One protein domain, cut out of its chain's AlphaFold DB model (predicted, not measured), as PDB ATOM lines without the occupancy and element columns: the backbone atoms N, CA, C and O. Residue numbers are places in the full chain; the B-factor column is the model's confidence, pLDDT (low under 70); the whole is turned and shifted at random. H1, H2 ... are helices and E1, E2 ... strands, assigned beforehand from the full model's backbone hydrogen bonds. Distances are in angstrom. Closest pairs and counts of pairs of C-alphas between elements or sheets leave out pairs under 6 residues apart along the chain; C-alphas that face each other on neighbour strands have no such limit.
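This is residues 2 to 20 and 39 to 120 of the 334 residues of an uncharacterized protein of Blastocystis hominis (UniProt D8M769). A small antiparallel sheet, E1 and E2, sits at one end of an up-and-down bundle in which H3 and H4 spread as a V with H1 between them. Short H2 is near the sheet; residues 79 to 94 make the other end. The 101 printed residues, mostly helix by class, run H1 E1 H2 H3 H4 E2; compact, radius of gyration of the C-alphas 14.6 A, spans 49 by 27 by 27 A.

E1 is residues 16 to 18, E2 116 to 118, ending at C-alpha (-13.568, -2.770, -11.969). H1, residues 3 to 15, begins at C-alpha (-7.183, -12.473, -31.932). H2 is 45 to 52, H3 59 to 78, 28.6 A long, H4 95 to 111, 24.8 A.

N 17 and O 117 are within hydrogen-bond range, 2.9 A. H1, the hub, touches H3, closest C-alphas Cys 14 and Arg 62, 5.2 A. Residues 99 to 106 of H4 touch H1, closest C-alphas Glu 102 and Arg 8, 6.6 A. H1 residues 9 to 12 only just touch H2, with 3 pairs of C-alphas within 8 A, the closest Thr 12 and Leu 46, 7.2 A. H3 and H4 form a hairpin. In H1, H2, H3 and H4 every O i to N i+4 pair is within hydrogen-bond range.

Residues 21 to 38 are cut out, leaving 24.6 A between C-alphas 20 and 39. The H3 to H4 link is long. Residues 20, 39 to 44 and 52 to 55 have pLDDT under 70.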
ATOM      1  N   ASP A   2      -2.560 -11.535 -32.933       80.25
ATOM      2  CA  ASP A   2      -3.355 -12.718 -32.568       80.25
ATOM      3  C   ASP A   2      -4.718 -12.264 -32.000       80.25
ATOM      4  O   ASP A   2      -4.717 -11.399 -31.119       80.25
ATOM      5  N   PRO A   3      -5.866 -12.790 -32.480       80.19
ATOM      6  CA  PRO A   3      -7.183 -12.473 -31.932       80.19
ATOM      7  C   PRO A   3      -7.284 -12.600 -30.406       80.19
ATOM      8  O   PRO A   3      -7.914 -11.744 -29.794       80.19
ATOM      9  N   MET A   4      -6.620 -13.583 -29.782       80.00
ATOM     10  CA  MET A   4      -6.625 -13.739 -28.315       80.00
ATOM     11  C   MET A   4      -5.818 -12.646 -27.593       80.00
ATOM     12  O   MET A   4      -6.120 -12.278 -26.463       80.00
ATOM     13  N   VAL A   5      -4.783 -12.093 -28.233       80.94
ATOM     14  CA  VAL A   5      -4.013 -10.965 -27.675       80.94
ATOM     15  C   VAL A   5      -4.814  -9.668 -27.777       80.94
ATOM     16  O   VAL A   5      -4.846  -8.893 -26.822       80.94
ATOM     17  N   LEU A   6      -5.494  -9.453 -28.907       85.75
ATOM     18  CA  LEU A   6      -6.393  -8.312 -29.091       85.75
ATOM     19  C   LEU A   6      -7.562  -8.359 -28.098       85.75
ATOM     20  O   LEU A   6      -7.907  -7.344 -27.503       85.75
ATOM     21  N   GLU A   7      -8.145  -9.534 -27.893       86.69
ATOM     22  CA  GLU A   7      -9.248  -9.762 -26.961       86.69
ATOM     23  C   GLU A   7      -8.862  -9.434 -25.508       86.69
ATOM     24  O   GLU A   7      -9.510  -8.582 -24.901       86.69
ATOM     25  N   ARG A   8      -7.742  -9.963 -24.992       84.56
ATOM     26  CA  ARG A   8      -7.206  -9.605 -23.659       84.56
ATOM     27  C   ARG A   8      -6.987  -8.102 -23.471       84.56
ATOM     28  O   ARG A   8      -7.253  -7.559 -22.395       84.56
ATOM     29  N   PHE A   9      -6.482  -7.425 -24.504       85.56
ATOM     30  CA  PHE A   9      -6.289  -5.975 -24.495       85.56
ATOM     31  C   PHE A   9      -7.631  -5.234 -24.419       85.56
ATOM     32  O   PHE A   9      -7.791  -4.341 -23.589       85.56
ATOM     33  N   LEU A  10      -8.619  -5.647 -25.219       90.06
ATOM     34  CA  LEU A  10      -9.963  -5.069 -25.214       90.06
ATOM     35  C   LEU A  10     -10.701  -5.326 -23.891       90.06
ATOM     36  O   LEU A  10     -11.264  -4.380 -23.350       90.06
ATOM     37  N   LEU A  11     -10.640  -6.534 -23.314       89.44
ATOM     38  CA  LEU A  11     -11.153  -6.800 -21.961       89.44
ATOM     39  C   LEU A  11     -10.525  -5.862 -20.930       89.44
ATOM     40  O   LEU A  11     -11.231  -5.283 -20.110       89.44
ATOM     41  N   THR A  12      -9.203  -5.688 -20.984       87.88
ATOM     42  CA  THR A  12      -8.497  -4.795 -20.061       87.88
ATOM     43  C   THR A  12      -9.019  -3.360 -20.210       87.88
ATOM     44  O   THR A  12      -9.441  -2.776 -19.221       87.88
ATOM     45  N   LEU A  13      -9.116  -2.826 -21.435       88.25
ATOM     46  CA  LEU A  13      -9.678  -1.490 -21.696       88.25
ATOM     47  C   LEU A  13     -11.132  -1.317 -21.230       88.25
ATOM     48  O   LEU A  13     -11.497  -0.247 -20.741       88.25
ATOM     49  N   CYS A  14     -11.980  -2.329 -21.423       88.81
ATOM     50  CA  CYS A  14     -13.408  -2.213 -21.127       88.81
ATOM     51  C   CYS A  14     -13.706  -2.365 -19.630       88.81
ATOM     52  O   CYS A  14     -14.601  -1.694 -19.132       88.81
ATOM     53  N   CYS A  15     -12.963  -3.217 -18.918       88.44
ATOM     54  CA  CYS A  15     -13.320  -3.642 -17.563       88.44
ATOM     55  C   CYS A  15     -12.581  -2.900 -16.439       88.44
ATOM     56  O   CYS A  15     -12.992  -3.031 -15.289       88.44
ATOM     57  N   THR A  16     -11.503  -2.158 -16.722       87.50
ATOM     58  CA  THR A  16     -10.690  -1.496 -15.680       87.50
ATOM     59  C   THR A  16     -10.960  -0.004 -15.558       87.50
ATOM     60  O   THR A  16     -10.974   0.718 -16.563       87.50
ATOM     61  N   GLU A  17     -11.024   0.492 -14.335       86.75
ATOM     62  CA  GLU A  17     -10.896   1.909 -14.011       86.75
ATOM     63  C   GLU A  17      -9.595   2.133 -13.224       86.75
ATOM     64  O   GLU A  17      -9.142   1.258 -12.492       86.75
ATOM     65  N   ILE A  18      -8.916   3.256 -13.471       84.25
ATOM     66  CA  ILE A  18      -7.643   3.601 -12.824       84.25
ATOM     67  C   ILE A  18      -7.932   4.744 -11.867       84.25
ATOM     68  O   ILE A  18      -8.403   5.794 -12.306       84.25
ATOM     69  N   ASP A  19      -7.594   4.563 -10.595       78.56
ATOM     70  CA  ASP A  19      -7.806   5.594  -9.588       78.56
ATOM     71  C   ASP A  19      -6.963   6.841  -9.909       78.56
ATOM     72  O   ASP A  19      -5.737   6.772 -10.093       78.56
ATOM     73  N   GLU A  20      -7.609   8.011  -9.945       66.00
ATOM     74  CA  GLU A  20      -6.929   9.306 -10.065       66.00
ATOM     75  C   GLU A  20      -6.242   9.694  -8.743       66.00
ATOM     76  O   GLU A  20      -6.612  10.654  -8.062       66.00
ATOM     77  N   ASP A  39       5.942  -3.000 -25.681       45.47
ATOM     78  CA  ASP A  39       5.785  -4.398 -26.062       45.47
ATOM     79  C   ASP A  39       4.447  -4.898 -25.482       45.47
ATOM     80  O   ASP A  39       4.419  -5.614 -24.480       45.47
ATOM     81  N   PHE A  40       3.331  -4.536 -26.142       49.47
ATOM     82  CA  PHE A  40       1.930  -4.933 -25.862       49.47
ATOM     83  C   PHE A  40       1.674  -6.464 -25.958       49.47
ATOM     84  O   PHE A  40       0.576  -6.924 -26.267       49.47
ATOM     85  N   LEU A  41       2.715  -7.269 -25.765       46.00
ATOM     86  CA  LEU A  41       2.772  -8.724 -25.840       46.00
ATOM     87  C   LEU A  41       3.228  -9.345 -24.505       46.00
ATOM     88  O   LEU A  41       3.355 -10.567 -24.406       46.00
ATOM     89  N   HIS A  42       3.503  -8.530 -23.482       53.25
ATOM     90  CA  HIS A  42       3.848  -8.999 -22.142       53.25
ATOM     91  C   HIS A  42       2.619  -9.210 -21.249       53.25
ATOM     92  O   HIS A  42       1.539  -8.682 -21.478       53.25
ATOM     93  N   ALA A  43       2.779 -10.065 -20.235       55.47
ATOM     94  CA  ALA A  43       1.657 -10.621 -19.480       55.47
ATOM     95  C   ALA A  43       0.929  -9.611 -18.569       55.47
ATOM     96  O   ALA A  43      -0.166  -9.919 -18.095       55.47
ATOM     97  N   ASP A  44       1.513  -8.438 -18.309       62.59
ATOM     98  CA  ASP A  44       1.078  -7.515 -17.255       62.59
ATOM     99  C   ASP A  44       0.458  -6.212 -17.783       62.59
ATOM    100  O   ASP A  44       0.778  -5.107 -17.347       62.59
ATOM    101  N   PHE A  45      -0.485  -6.368 -18.719       70.88
ATOM    102  CA  PHE A  45      -1.248  -5.285 -19.356       70.88
ATOM    103  C   PHE A  45      -1.805  -4.220 -18.392       70.88
ATOM    104  O   PHE A  45      -1.976  -3.078 -18.805       70.88
ATOM    105  N   LEU A  46      -2.084  -4.552 -17.122       74.50
ATOM    106  CA  LEU A  46      -2.563  -3.582 -16.124       74.50
ATOM    107  C   LEU A  46      -1.495  -2.556 -15.725       74.50
ATOM    108  O   LEU A  46      -1.821  -1.386 -15.520       74.50
ATOM    109  N   SER A  47      -0.232  -2.976 -15.611       73.44
ATOM    110  CA  SER A  47       0.883  -2.071 -15.315       73.44
ATOM    111  C   SER A  47       1.087  -1.079 -16.460       73.44
ATOM    112  O   SER A  47       1.206   0.125 -16.228       73.44
ATOM    113  N   ASP A  48       1.054  -1.575 -17.697       73.38
ATOM    114  CA  ASP A  48       1.165  -0.736 -18.888       73.38
ATOM    115  C   ASP A  48      -0.025   0.232 -18.966       73.38
ATOM    116  O   ASP A  48       0.169   1.442 -19.109       73.38
ATOM    117  N   LEU A  49      -1.255  -0.261 -18.765       74.12
ATOM    118  CA  LEU A  49      -2.469   0.556 -18.805       74.12
ATOM    119  C   LEU A  49      -2.415   1.738 -17.826       74.12
ATOM    120  O   LEU A  49      -2.677   2.870 -18.237       74.12
ATOM    121  N   LYS A  50      -2.005   1.504 -16.572       73.88
ATOM    122  CA  LYS A  50      -1.803   2.557 -15.556       73.88
ATOM    123  C   LYS A  50      -0.869   3.676 -16.017       73.88
ATOM    124  O   LYS A  50      -1.047   4.823 -15.611       73.88
ATOM    125  N   SER A  51       0.141   3.345 -16.823       72.69
ATOM    126  CA  SER A  51       1.142   4.308 -17.294       72.69
ATOM    127  C   SER A  51       0.679   5.135 -18.500       72.69
ATOM    128  O   SER A  51       1.105   6.284 -18.639       72.69
ATOM    129  N   PHE A  52      -0.220   4.596 -19.335       68.06
ATOM    130  CA  PHE A  52      -0.677   5.242 -20.575       68.06
ATOM    131  C   PHE A  52      -2.077   5.863 -20.496       68.06
ATOM    132  O   PHE A  52      -2.324   6.875 -21.150       68.06
ATOM    133  N   CYS A  53      -2.990   5.315 -19.694       69.75
ATOM    134  CA  CYS A  53      -4.370   5.804 -19.579       69.75
ATOM    135  C   CYS A  53      -4.500   6.916 -18.526       69.75
ATOM    136  O   CYS A  53      -5.233   6.792 -17.546       69.75
ATOM    137  N   ARG A  54      -3.753   8.009 -18.734       69.06
ATOM    138  CA  ARG A  54      -3.914   9.287 -18.024       69.06
ATOM    139  C   ARG A  54      -4.032  10.427 -19.051       69.06
ATOM    140  O   ARG A  54      -3.051  10.682 -19.752       69.06
ATOM    141  N   PRO A  55      -5.176  11.137 -19.147       67.81
ATOM    142  CA  PRO A  55      -6.394  11.002 -18.333       67.81
ATOM    143  C   PRO A  55      -7.122   9.662 -18.542       67.81
ATOM    144  O   PRO A  55      -6.792   8.910 -19.461       67.81
ATOM    145  N   ALA A  56      -8.097   9.374 -17.675       75.00
ATOM    146  CA  ALA A  56      -8.914   8.166 -17.750       75.00
ATOM    147  C   ALA A  56      -9.627   8.008 -19.112       75.00
ATOM    148  O   ALA A  56      -9.926   8.983 -19.807       75.00
ATOM    149  N   LEU A  57      -9.902   6.756 -19.494       80.94
ATOM    150  CA  LEU A  57     -10.580   6.425 -20.749       80.94
ATOM    151  C   LEU A  57     -12.040   6.889 -20.718       80.94
ATOM    152  O   LEU A  57     -12.799   6.477 -19.841       80.94
ATOM    153  N   SER A  58     -12.434   7.688 -21.711       84.50
ATOM    154  CA  SER A  58     -13.818   8.134 -21.874       84.50
ATOM    155  C   SER A  58     -14.756   6.997 -22.281       84.50
ATOM    156  O   SER A  58     -14.365   6.063 -22.989       84.50
ATOM    157  N   ASP A  59     -16.032   7.125 -21.914       85.44
ATOM    158  CA  ASP A  59     -17.076   6.134 -22.206       85.44
ATOM    159  C   ASP A  59     -17.206   5.831 -23.703       85.44
ATOM    160  O   ASP A  59     -17.422   4.688 -24.090       85.44
ATOM    161  N   ALA A  60     -16.989   6.828 -24.567       88.12
ATOM    162  CA  ALA A  60     -16.981   6.642 -26.017       88.12
ATOM    163  C   ALA A  60     -15.873   5.671 -26.479       88.12
ATOM    164  O   ALA A  60     -16.109   4.826 -27.344       88.12
ATOM    165  N   VAL A  61     -14.678   5.745 -25.880       87.69
ATOM    166  CA  VAL A  61     -13.570   4.820 -26.173       87.69
ATOM    167  C   VAL A  61     -13.867   3.431 -25.612       87.69
ATOM    168  O   VAL A  61     -13.635   2.440 -26.306       87.69
ATOM    169  N   ARG A  62     -14.432   3.342 -24.401       87.94
ATOM    170  CA  ARG A  62     -14.838   2.065 -23.784       87.94
ATOM    171  C   ARG A  62     -15.931   1.365 -24.594       87.94
ATOM    172  O   ARG A  62     -15.784   0.193 -24.918       87.94
ATOM    173  N   SER A  63     -16.967   2.092 -25.008       89.25
ATOM    174  CA  SER A  63     -18.054   1.588 -25.857       89.25
ATOM    175  C   SER A  63     -17.548   1.122 -27.229       89.25
ATOM    176  O   SER A  63     -17.931   0.052 -27.711       89.25
ATOM    177  N   HIS A  64     -16.611   1.854 -27.842       90.06
ATOM    178  CA  HIS A  64     -15.982   1.410 -29.088       90.06
ATOM    179  C   HIS A  64     -15.133   0.140 -28.889       90.06
ATOM    180  O   HIS A  64     -15.252  -0.806 -29.669       90.06
ATOM    181  N   ALA A  65     -14.331   0.070 -27.821       90.94
ATOM    182  CA  ALA A  65     -13.556  -1.121 -27.472       90.94
ATOM    183  C   ALA A  65     -14.456  -2.340 -27.182       90.94
ATOM    184  O   ALA A  65     -14.153  -3.446 -27.628       90.94
ATOM    185  N   GLN A  66     -15.603  -2.138 -26.532       91.44
ATOM    186  CA  GLN A  66     -16.610  -3.170 -26.278       91.44
ATOM    187  C   GLN A  66     -17.240  -3.681 -27.588       91.44
ATOM    188  O   GLN A  66     -17.389  -4.887 -27.786       91.44
ATOM    189  N   SER A  67     -17.552  -2.785 -28.528       91.31
ATOM    190  CA  SER A  67     -18.033  -3.160 -29.867       91.31
ATOM    191  C   SER A  67     -16.998  -3.999 -30.633       91.31
ATOM    192  O   SER A  67     -17.330  -5.038 -31.217       91.31
ATOM    193  N   LEU A  68     -15.716  -3.618 -30.558       92.38
ATOM    194  CA  LEU A  68     -14.609  -4.404 -31.110       92.38
ATOM    195  C   LEU A  68     -14.468  -5.768 -30.418       92.38
ATOM    196  O   LEU A  68     -14.285  -6.768 -31.111       92.38
ATOM    197  N   LEU A  69     -14.614  -5.843 -29.091       92.25
ATOM    198  CA  LEU A  69     -14.560  -7.093 -28.324       92.25
ATOM    199  C   LEU A  69     -15.631  -8.080 -28.806       92.25
ATOM    200  O   LEU A  69     -15.314  -9.227 -29.121       92.25
ATOM    201  N   PHE A  70     -16.880  -7.631 -28.957       90.44
ATOM    202  CA  PHE A  70     -17.960  -8.474 -29.480       90.44
ATOM    203  C   PHE A  70     -17.786  -8.841 -30.962       90.44
ATOM    204  O   PHE A  70     -18.225  -9.913 -31.390       90.44
ATOM    205  N   SER A  71     -17.110  -8.005 -31.752       90.00
ATOM    206  CA  SER A  71     -16.703  -8.351 -33.119       90.00
ATOM    207  C   SER A  71     -15.658  -9.477 -33.134       90.00
ATOM    208  O   SER A  71     -15.816 -10.466 -33.857       90.00
ATOM    209  N   VAL A  72     -14.636  -9.391 -32.271       90.19
ATOM    210  CA  VAL A  72     -13.614 -10.438 -32.097       90.19
ATOM    211  C   VAL A  72     -14.239 -11.732 -31.570       90.19
ATOM    212  O   VAL A  72     -13.970 -12.789 -32.132       90.19
ATOM    213  N   LEU A  73     -15.138 -11.667 -30.583       89.50
ATOM    214  CA  LEU A  73     -15.891 -12.824 -30.080       89.50
ATOM    215  C   LEU A  73     -16.706 -13.518 -31.177       89.50
ATOM    216  O   LEU A  73     -16.668 -14.744 -31.280       89.50
ATOM    217  N   ARG A  74     -17.393 -12.759 -32.043       87.25
ATOM    218  CA  ARG A  74     -18.127 -13.328 -33.187       87.25
ATOM    219  C   ARG A  74     -17.188 -14.026 -34.174       87.25
ATOM    220  O   ARG A  74     -17.513 -15.116 -34.640       87.25
ATOM    221  N   SER A  75     -16.027 -13.433 -34.454       88.06
ATOM    222  CA  SER A  75     -14.988 -14.032 -35.304       88.06
ATOM    223  C   SER A  75     -14.412 -15.315 -34.689       88.06
ATOM    224  O   SER A  75     -14.320 -16.341 -35.360       88.06
ATOM    225  N   LEU A  76     -14.121 -15.308 -33.384       87.50
ATOM    226  CA  LEU A  76     -13.659 -16.477 -32.632       87.50
ATOM    227  C   LEU A  76     -14.697 -17.607 -32.617       87.50
ATOM    228  O   LEU A  76     -14.334 -18.759 -32.838       87.50
ATOM    229  N   ALA A  77     -15.983 -17.294 -32.439       84.19
ATOM    230  CA  ALA A  77     -17.078 -18.267 -32.488       84.19
ATOM    231  C   ALA A  77     -17.302 -18.879 -33.888       84.19
ATOM    232  O   ALA A  77     -17.912 -19.940 -34.004       84.19
ATOM    233  N   GLN A  78     -16.819 -18.228 -34.950       85.38
ATOM    234  CA  GLN A  78     -16.845 -18.742 -36.325       85.38
ATOM    235  C   GLN A  78     -15.515 -19.370 -36.764       85.38
ATOM    236  O   GLN A  78     -15.478 -20.043 -37.794       85.38
ATOM    237  N   LYS A  79     -14.430 -19.183 -36.001       85.75
ATOM    238  CA  LYS A  79     -13.102 -19.691 -36.349       85.75
ATOM    239  C   LYS A  79     -13.125 -21.217 -36.433       85.75
ATOM    240  O   LYS A  79     -13.410 -21.897 -35.450       85.75
ATOM    241  N   THR A  80     -12.791 -21.744 -37.603       84.19
ATOM    242  CA  THR A  80     -12.560 -23.168 -37.845       84.19
ATOM    243  C   THR A  80     -11.062 -23.457 -37.859       84.19
ATOM    244  O   THR A  80     -10.263 -22.674 -38.373       84.19
ATOM    245  N   GLU A  81     -10.672 -24.597 -37.299       83.38
ATOM    246  CA  GLU A  81      -9.330 -25.161 -37.444       83.38
ATOM    247  C   GLU A  81      -9.442 -26.561 -38.062       83.38
ATOM    248  O   GLU A  81     -10.467 -27.222 -37.895       83.38
ATOM    249  N   ASP A  82      -8.416 -27.018 -38.787       76.44
ATOM    250  CA  ASP A  82      -8.467 -28.293 -39.521       76.44
ATOM    251  C   ASP A  82      -8.860 -29.471 -38.612       76.44
ATOM    252  O   ASP A  82      -8.100 -29.866 -37.726       76.44
ATOM    253  N   GLY A  83     -10.042 -30.047 -38.857       70.75
ATOM    254  CA  GLY A  83     -10.588 -31.169 -38.085       70.75
ATOM    255  C   GLY A  83     -11.410 -30.797 -36.841       70.75
ATOM    256  O   GLY A  83     -11.913 -31.709 -36.188       70.75
ATOM    257  N   SER A  84     -11.591 -29.509 -36.533       75.31
ATOM    258  CA  SER A  84     -12.433 -29.014 -35.431       75.31
ATOM    259  C   SER A  84     -13.722 -28.344 -35.929       75.31
ATOM    260  O   SER A  84     -13.778 -27.778 -37.021       75.31
ATOM    261  N   GLN A  85     -14.770 -28.375 -35.099       79.00
ATOM    262  CA  GLN A  85     -15.994 -27.596 -35.315       79.00
ATOM    263  C   GLN A  85     -15.710 -26.084 -35.192       79.00
ATOM    264  O   GLN A  85     -14.813 -25.671 -34.459       79.00
ATOM    265  N   ALA A  86     -16.493 -25.248 -35.884       84.06
ATOM    266  CA  ALA A  86     -16.429 -23.792 -35.739       84.06
ATOM    267  C   ALA A  86     -16.578 -23.357 -34.268       84.06
ATOM    268  O   ALA A  86     -17.441 -23.864 -33.547       84.06
ATOM    269  N   GLY A  87     -15.720 -22.435 -33.829       84.50
ATOM    270  CA  GLY A  87     -15.655 -21.962 -32.445       84.50
ATOM    271  C   GLY A  87     -14.828 -22.844 -31.502       84.50
ATOM    272  O   GLY A  87     -14.651 -22.467 -30.343       84.50
ATOM    273  N   VAL A  88     -14.300 -23.979 -31.978       84.81
ATOM    274  CA  VAL A  88     -13.538 -24.956 -31.186       84.81
ATOM    275  C   VAL A  88     -12.083 -25.025 -31.666       84.81
ATOM    276  O   VAL A  88     -11.813 -25.153 -32.860       84.81
ATOM    277  N   SER A  89     -11.131 -24.990 -30.736       83.69
ATOM    278  CA  SER A  89      -9.704 -25.182 -31.013       83.69
ATOM    279  C   SER A  89      -9.360 -26.632 -31.382       83.69
ATOM    280  O   SER A  89     -10.137 -27.565 -31.145       83.69
ATOM    281  N   LYS A  90      -8.147 -26.869 -31.892       80.31
ATOM    282  CA  LYS A  90      -7.567 -28.227 -32.020       80.31
ATOM    283  C   LYS A  90      -7.526 -29.031 -30.710       80.31
ATOM    284  O   LYS A  90      -7.505 -30.257 -30.753       80.31
ATOM    285  N   GLU A  91      -7.547 -28.367 -29.555       81.88
ATOM    286  CA  GLU A  91      -7.509 -28.995 -28.223       81.88
ATOM    287  C   GLU A  91      -8.913 -29.274 -27.644       81.88
ATOM    288  O   GLU A  91      -9.046 -29.661 -26.484       81.88
ATOM    289  N   LYS A  92      -9.967 -29.129 -28.466       79.44
ATOM    290  CA  LYS A  92     -11.385 -29.235 -28.074       79.44
ATOM    291  C   LYS A  92     -11.822 -28.201 -27.030       79.44
ATOM    292  O   LYS A  92     -12.677 -28.477 -26.190       79.44
ATOM    293  N   GLU A  93     -11.252 -27.001 -27.083       85.31
ATOM    294  CA  GLU A  93     -11.640 -25.891 -26.209       85.31
ATOM    295  C   GLU A  93     -12.416 -24.833 -26.993       85.31
ATOM    296  O   GLU A  93     -12.029 -24.465 -28.101       85.31
ATOM    297  N   LEU A  94     -13.521 -24.345 -26.428       89.56
ATOM    298  CA  LEU A  94     -14.307 -23.266 -27.025       89.56
ATOM    299  C   LEU A  94     -13.524 -21.951 -26.926       89.56
ATOM    300  O   LEU A  94     -13.147 -21.553 -25.825       89.56
ATOM    301  N   TYR A  95     -13.329 -21.229 -28.032       90.56
ATOM    302  CA  TYR A  95     -12.608 -19.949 -27.986       90.56
ATOM    303  C   TYR A  95     -13.283 -18.933 -27.064       90.56
ATOM    304  O   TYR A  95     -12.607 -18.256 -26.300       90.56
ATOM    305  N   VAL A  96     -14.617 -18.882 -27.070       91.56
ATOM    306  CA  VAL A  96     -15.386 -18.019 -26.161       91.56
ATOM    307  C   VAL A  96     -15.190 -18.394 -24.684       91.56
ATOM    308  O   VAL A  96     -15.240 -17.522 -23.825       91.56
ATOM    309  N   TYR A  97     -14.895 -19.663 -24.370       93.44
ATOM    310  CA  TYR A  97     -14.557 -20.071 -23.003       93.44
ATOM    311  C   TYR A  97     -13.171 -19.564 -22.589       93.44
ATOM    312  O   TYR A  97     -12.996 -19.127 -21.455       93.44
ATOM    313  N   LEU A  98     -12.198 -19.559 -23.509       91.31
ATOM    314  CA  LEU A  98     -10.876 -18.983 -23.247       91.31
ATOM    315  C   LEU A  98     -10.982 -17.491 -22.906       91.31
ATOM    316  O   LEU A  98     -10.371 -17.063 -21.934       91.31
ATOM    317  N   VAL A  99     -11.819 -16.737 -23.628       92.19
ATOM    318  CA  VAL A  99     -12.134 -15.327 -23.324       92.19
ATOM    319  C   VAL A  99     -12.706 -15.162 -21.913       92.19
ATOM    320  O   VAL A  99     -12.212 -14.354 -21.127       92.19
ATOM    321  N   LEU A 100     -13.699 -15.976 -21.540       94.00
ATOM    322  CA  LEU A 100     -14.272 -15.948 -20.190       94.00
ATOM    323  C   LEU A 100     -13.216 -16.240 -19.105       94.00
ATOM    324  O   LEU A 100     -13.199 -15.577 -18.067       94.00
ATOM    325  N   GLN A 101     -12.291 -17.171 -19.356       92.75
ATOM    326  CA  GLN A 101     -11.176 -17.439 -18.446       92.75
ATOM    327  C   GLN A 101     -10.165 -16.285 -18.365       92.75
ATOM    328  O   GLN A 101      -9.625 -16.029 -17.287       92.75
ATOM    329  N   GLU A 102      -9.874 -15.591 -19.468       90.12
ATOM    330  CA  GLU A 102      -9.027 -14.391 -19.438       90.12
ATOM    331  C   GLU A 102      -9.675 -13.278 -18.617       90.12
ATOM    332  O   GLU A 102      -8.990 -12.652 -17.805       90.12
ATOM    333  N   TYR A 103     -10.993 -13.101 -18.727       92.38
ATOM    334  CA  TYR A 103     -11.730 -12.193 -17.855       92.38
ATOM    335  C   TYR A 103     -11.611 -12.588 -16.374       92.38
ATOM    336  O   TYR A 103     -11.225 -11.751 -15.564       92.38
ATOM    337  N   GLN A 104     -11.836 -13.855 -16.007       91.94
ATOM    338  CA  GLN A 104     -11.686 -14.316 -14.614       91.94
ATOM    339  C   GLN A 104     -10.266 -14.072 -14.061       91.94
ATOM    340  O   GLN A 104     -10.094 -13.693 -12.899       91.94
ATOM    341  N   ARG A 105      -9.225 -14.253 -14.890       90.19
ATOM    342  CA  ARG A 105      -7.825 -13.948 -14.527       90.19
ATOM    343  C   ARG A 105      -7.592 -12.445 -14.367       90.19
ATOM    344  O   ARG A 105      -6.909 -12.037 -13.429       90.19
ATOM    345  N   LEU A 106      -8.149 -11.629 -15.264       88.62
ATOM    346  CA  LEU A 106      -8.095 -10.168 -15.205       88.62
ATOM    347  C   LEU A 106      -8.782  -9.643 -13.936       88.62
ATOM    348  O   LEU A 106      -8.177  -8.862 -13.212       88.62
ATOM    349  N   GLU A 107      -9.987 -10.122 -13.638       90.19
ATOM    350  CA  GLU A 107     -10.795  -9.785 -12.460       90.19
ATOM    351  C   GLU A 107     -10.036 -10.079 -11.153       90.19
ATOM    352  O   GLU A 107      -9.897  -9.210 -10.288       90.19
ATOM    353  N   ALA A 108      -9.453 -11.278 -11.035       89.50
ATOM    354  CA  ALA A 108      -8.619 -11.652  -9.892       89.50
ATOM    355  C   ALA A 108      -7.361 -10.774  -9.761       89.50
ATOM    356  O   ALA A 108      -6.964 -10.427  -8.649       89.50
ATOM    357  N   ARG A 109      -6.749 -10.384 -10.888       87.75
ATOM    358  CA  ARG A 109      -5.561  -9.520 -10.912       87.75
ATOM    359  C   ARG A 109      -5.890  -8.074 -10.535       87.75
ATOM    360  O   ARG A 109      -5.121  -7.478  -9.780       87.75
ATOM    361  N   ILE A 110      -7.024  -7.536 -10.993       87.81
ATOM    362  CA  ILE A 110      -7.549  -6.218 -10.599       87.81
ATOM    363  C   ILE A 110      -7.727  -6.173  -9.079       87.81
ATOM    364  O   ILE A 110      -7.106  -5.341  -8.428       87.81
ATOM    365  N   ARG A 111      -8.434  -7.149  -8.490       88.31
ATOM    366  CA  ARG A 111      -8.638  -7.230  -7.028       88.31
ATOM    367  C   ARG A 111      -7.352  -7.338  -6.197       88.31
ATOM    368  O   ARG A 111      -7.390  -7.078  -4.998       88.31
ATOM    369  N   SER A 112      -6.228  -7.734  -6.797       87.44
ATOM    370  CA  SER A 112      -4.912  -7.774  -6.138       87.44
ATOM    371  C   SER A 112      -4.006  -6.570  -6.444       87.44
ATOM    372  O   SER A 112      -2.866  -6.544  -5.981       87.44
ATOM    373  N   THR A 113      -4.474  -5.597  -7.231       84.69
ATOM    374  CA  THR A 113      -3.679  -4.468  -7.735       84.69
ATOM    375  C   THR A 113      -4.182  -3.148  -7.148       84.69
ATOM    376  O   THR A 113      -5.253  -2.680  -7.505       84.69
ATOM    377  N   GLU A 114      -3.385  -2.496  -6.298       84.56
ATOM    378  CA  GLU A 114      -3.717  -1.169  -5.746       84.56
ATOM    379  C   GLU A 114      -3.852  -0.113  -6.861       84.56
ATOM    380  O   GLU A 114      -3.049  -0.111  -7.798       84.56
ATOM    381  N   GLY A 115      -4.822   0.802  -6.772       83.25
ATOM    382  CA  GLY A 115      -4.995   1.900  -7.736       83.25
ATOM    383  C   GLY A 115      -5.712   1.531  -9.045       83.25
ATOM    384  O   GLY A 115      -5.606   2.282 -10.018       83.25
ATOM    385  N   VAL A 116      -6.345   0.352  -9.121       86.31
ATOM    386  CA  VAL A 116      -7.230  -0.072 -10.223       86.31
ATOM    387  C   VAL A 116      -8.456  -0.776  -9.645       86.31
ATOM    388  O   VAL A 116      -8.326  -1.669  -8.808       86.31
ATOM    389  N   SER A 117      -9.629  -0.427 -10.157       88.81
ATOM    390  CA  SER A 117     -10.926  -1.021  -9.836       88.81
ATOM    391  C   SER A 117     -11.570  -1.651 -11.081       88.81
ATOM    392  O   SER A 117     -11.064  -1.542 -12.205       88.81
ATOM    393  N   LEU A 118     -12.680  -2.366 -10.879       89.31
ATOM    394  CA  LEU A 118     -13.568  -2.770 -11.969       89.31
ATOM    395  C   LEU A 118     -14.507  -1.604 -12.306       89.31
ATOM    396  O   LEU A 118     -15.005  -0.949 -11.399       89.31
ATOM    397  N   VAL A 119     -14.801  -1.398 -13.593       87.12
ATOM    398  CA  VAL A 119     -15.791  -0.395 -14.057       87.12
ATOM    399  C   VAL A 119     -17.205  -0.702 -13.534       87.12
ATOM    400  O   VAL A 119     -18.015   0.202 -13.346       87.12
ATOM    401  N   HIS A 120     -17.496  -1.980 -13.283       83.69
ATOM    402  CA  HIS A 120     -18.748  -2.441 -12.695       83.69
ATOM    403  C   HIS A 120     -18.468  -3.418 -11.551       83.69
ATOM    404  O   HIS A 120     -17.679  -4.353 -11.698       83.69
TER     405      HIS A 120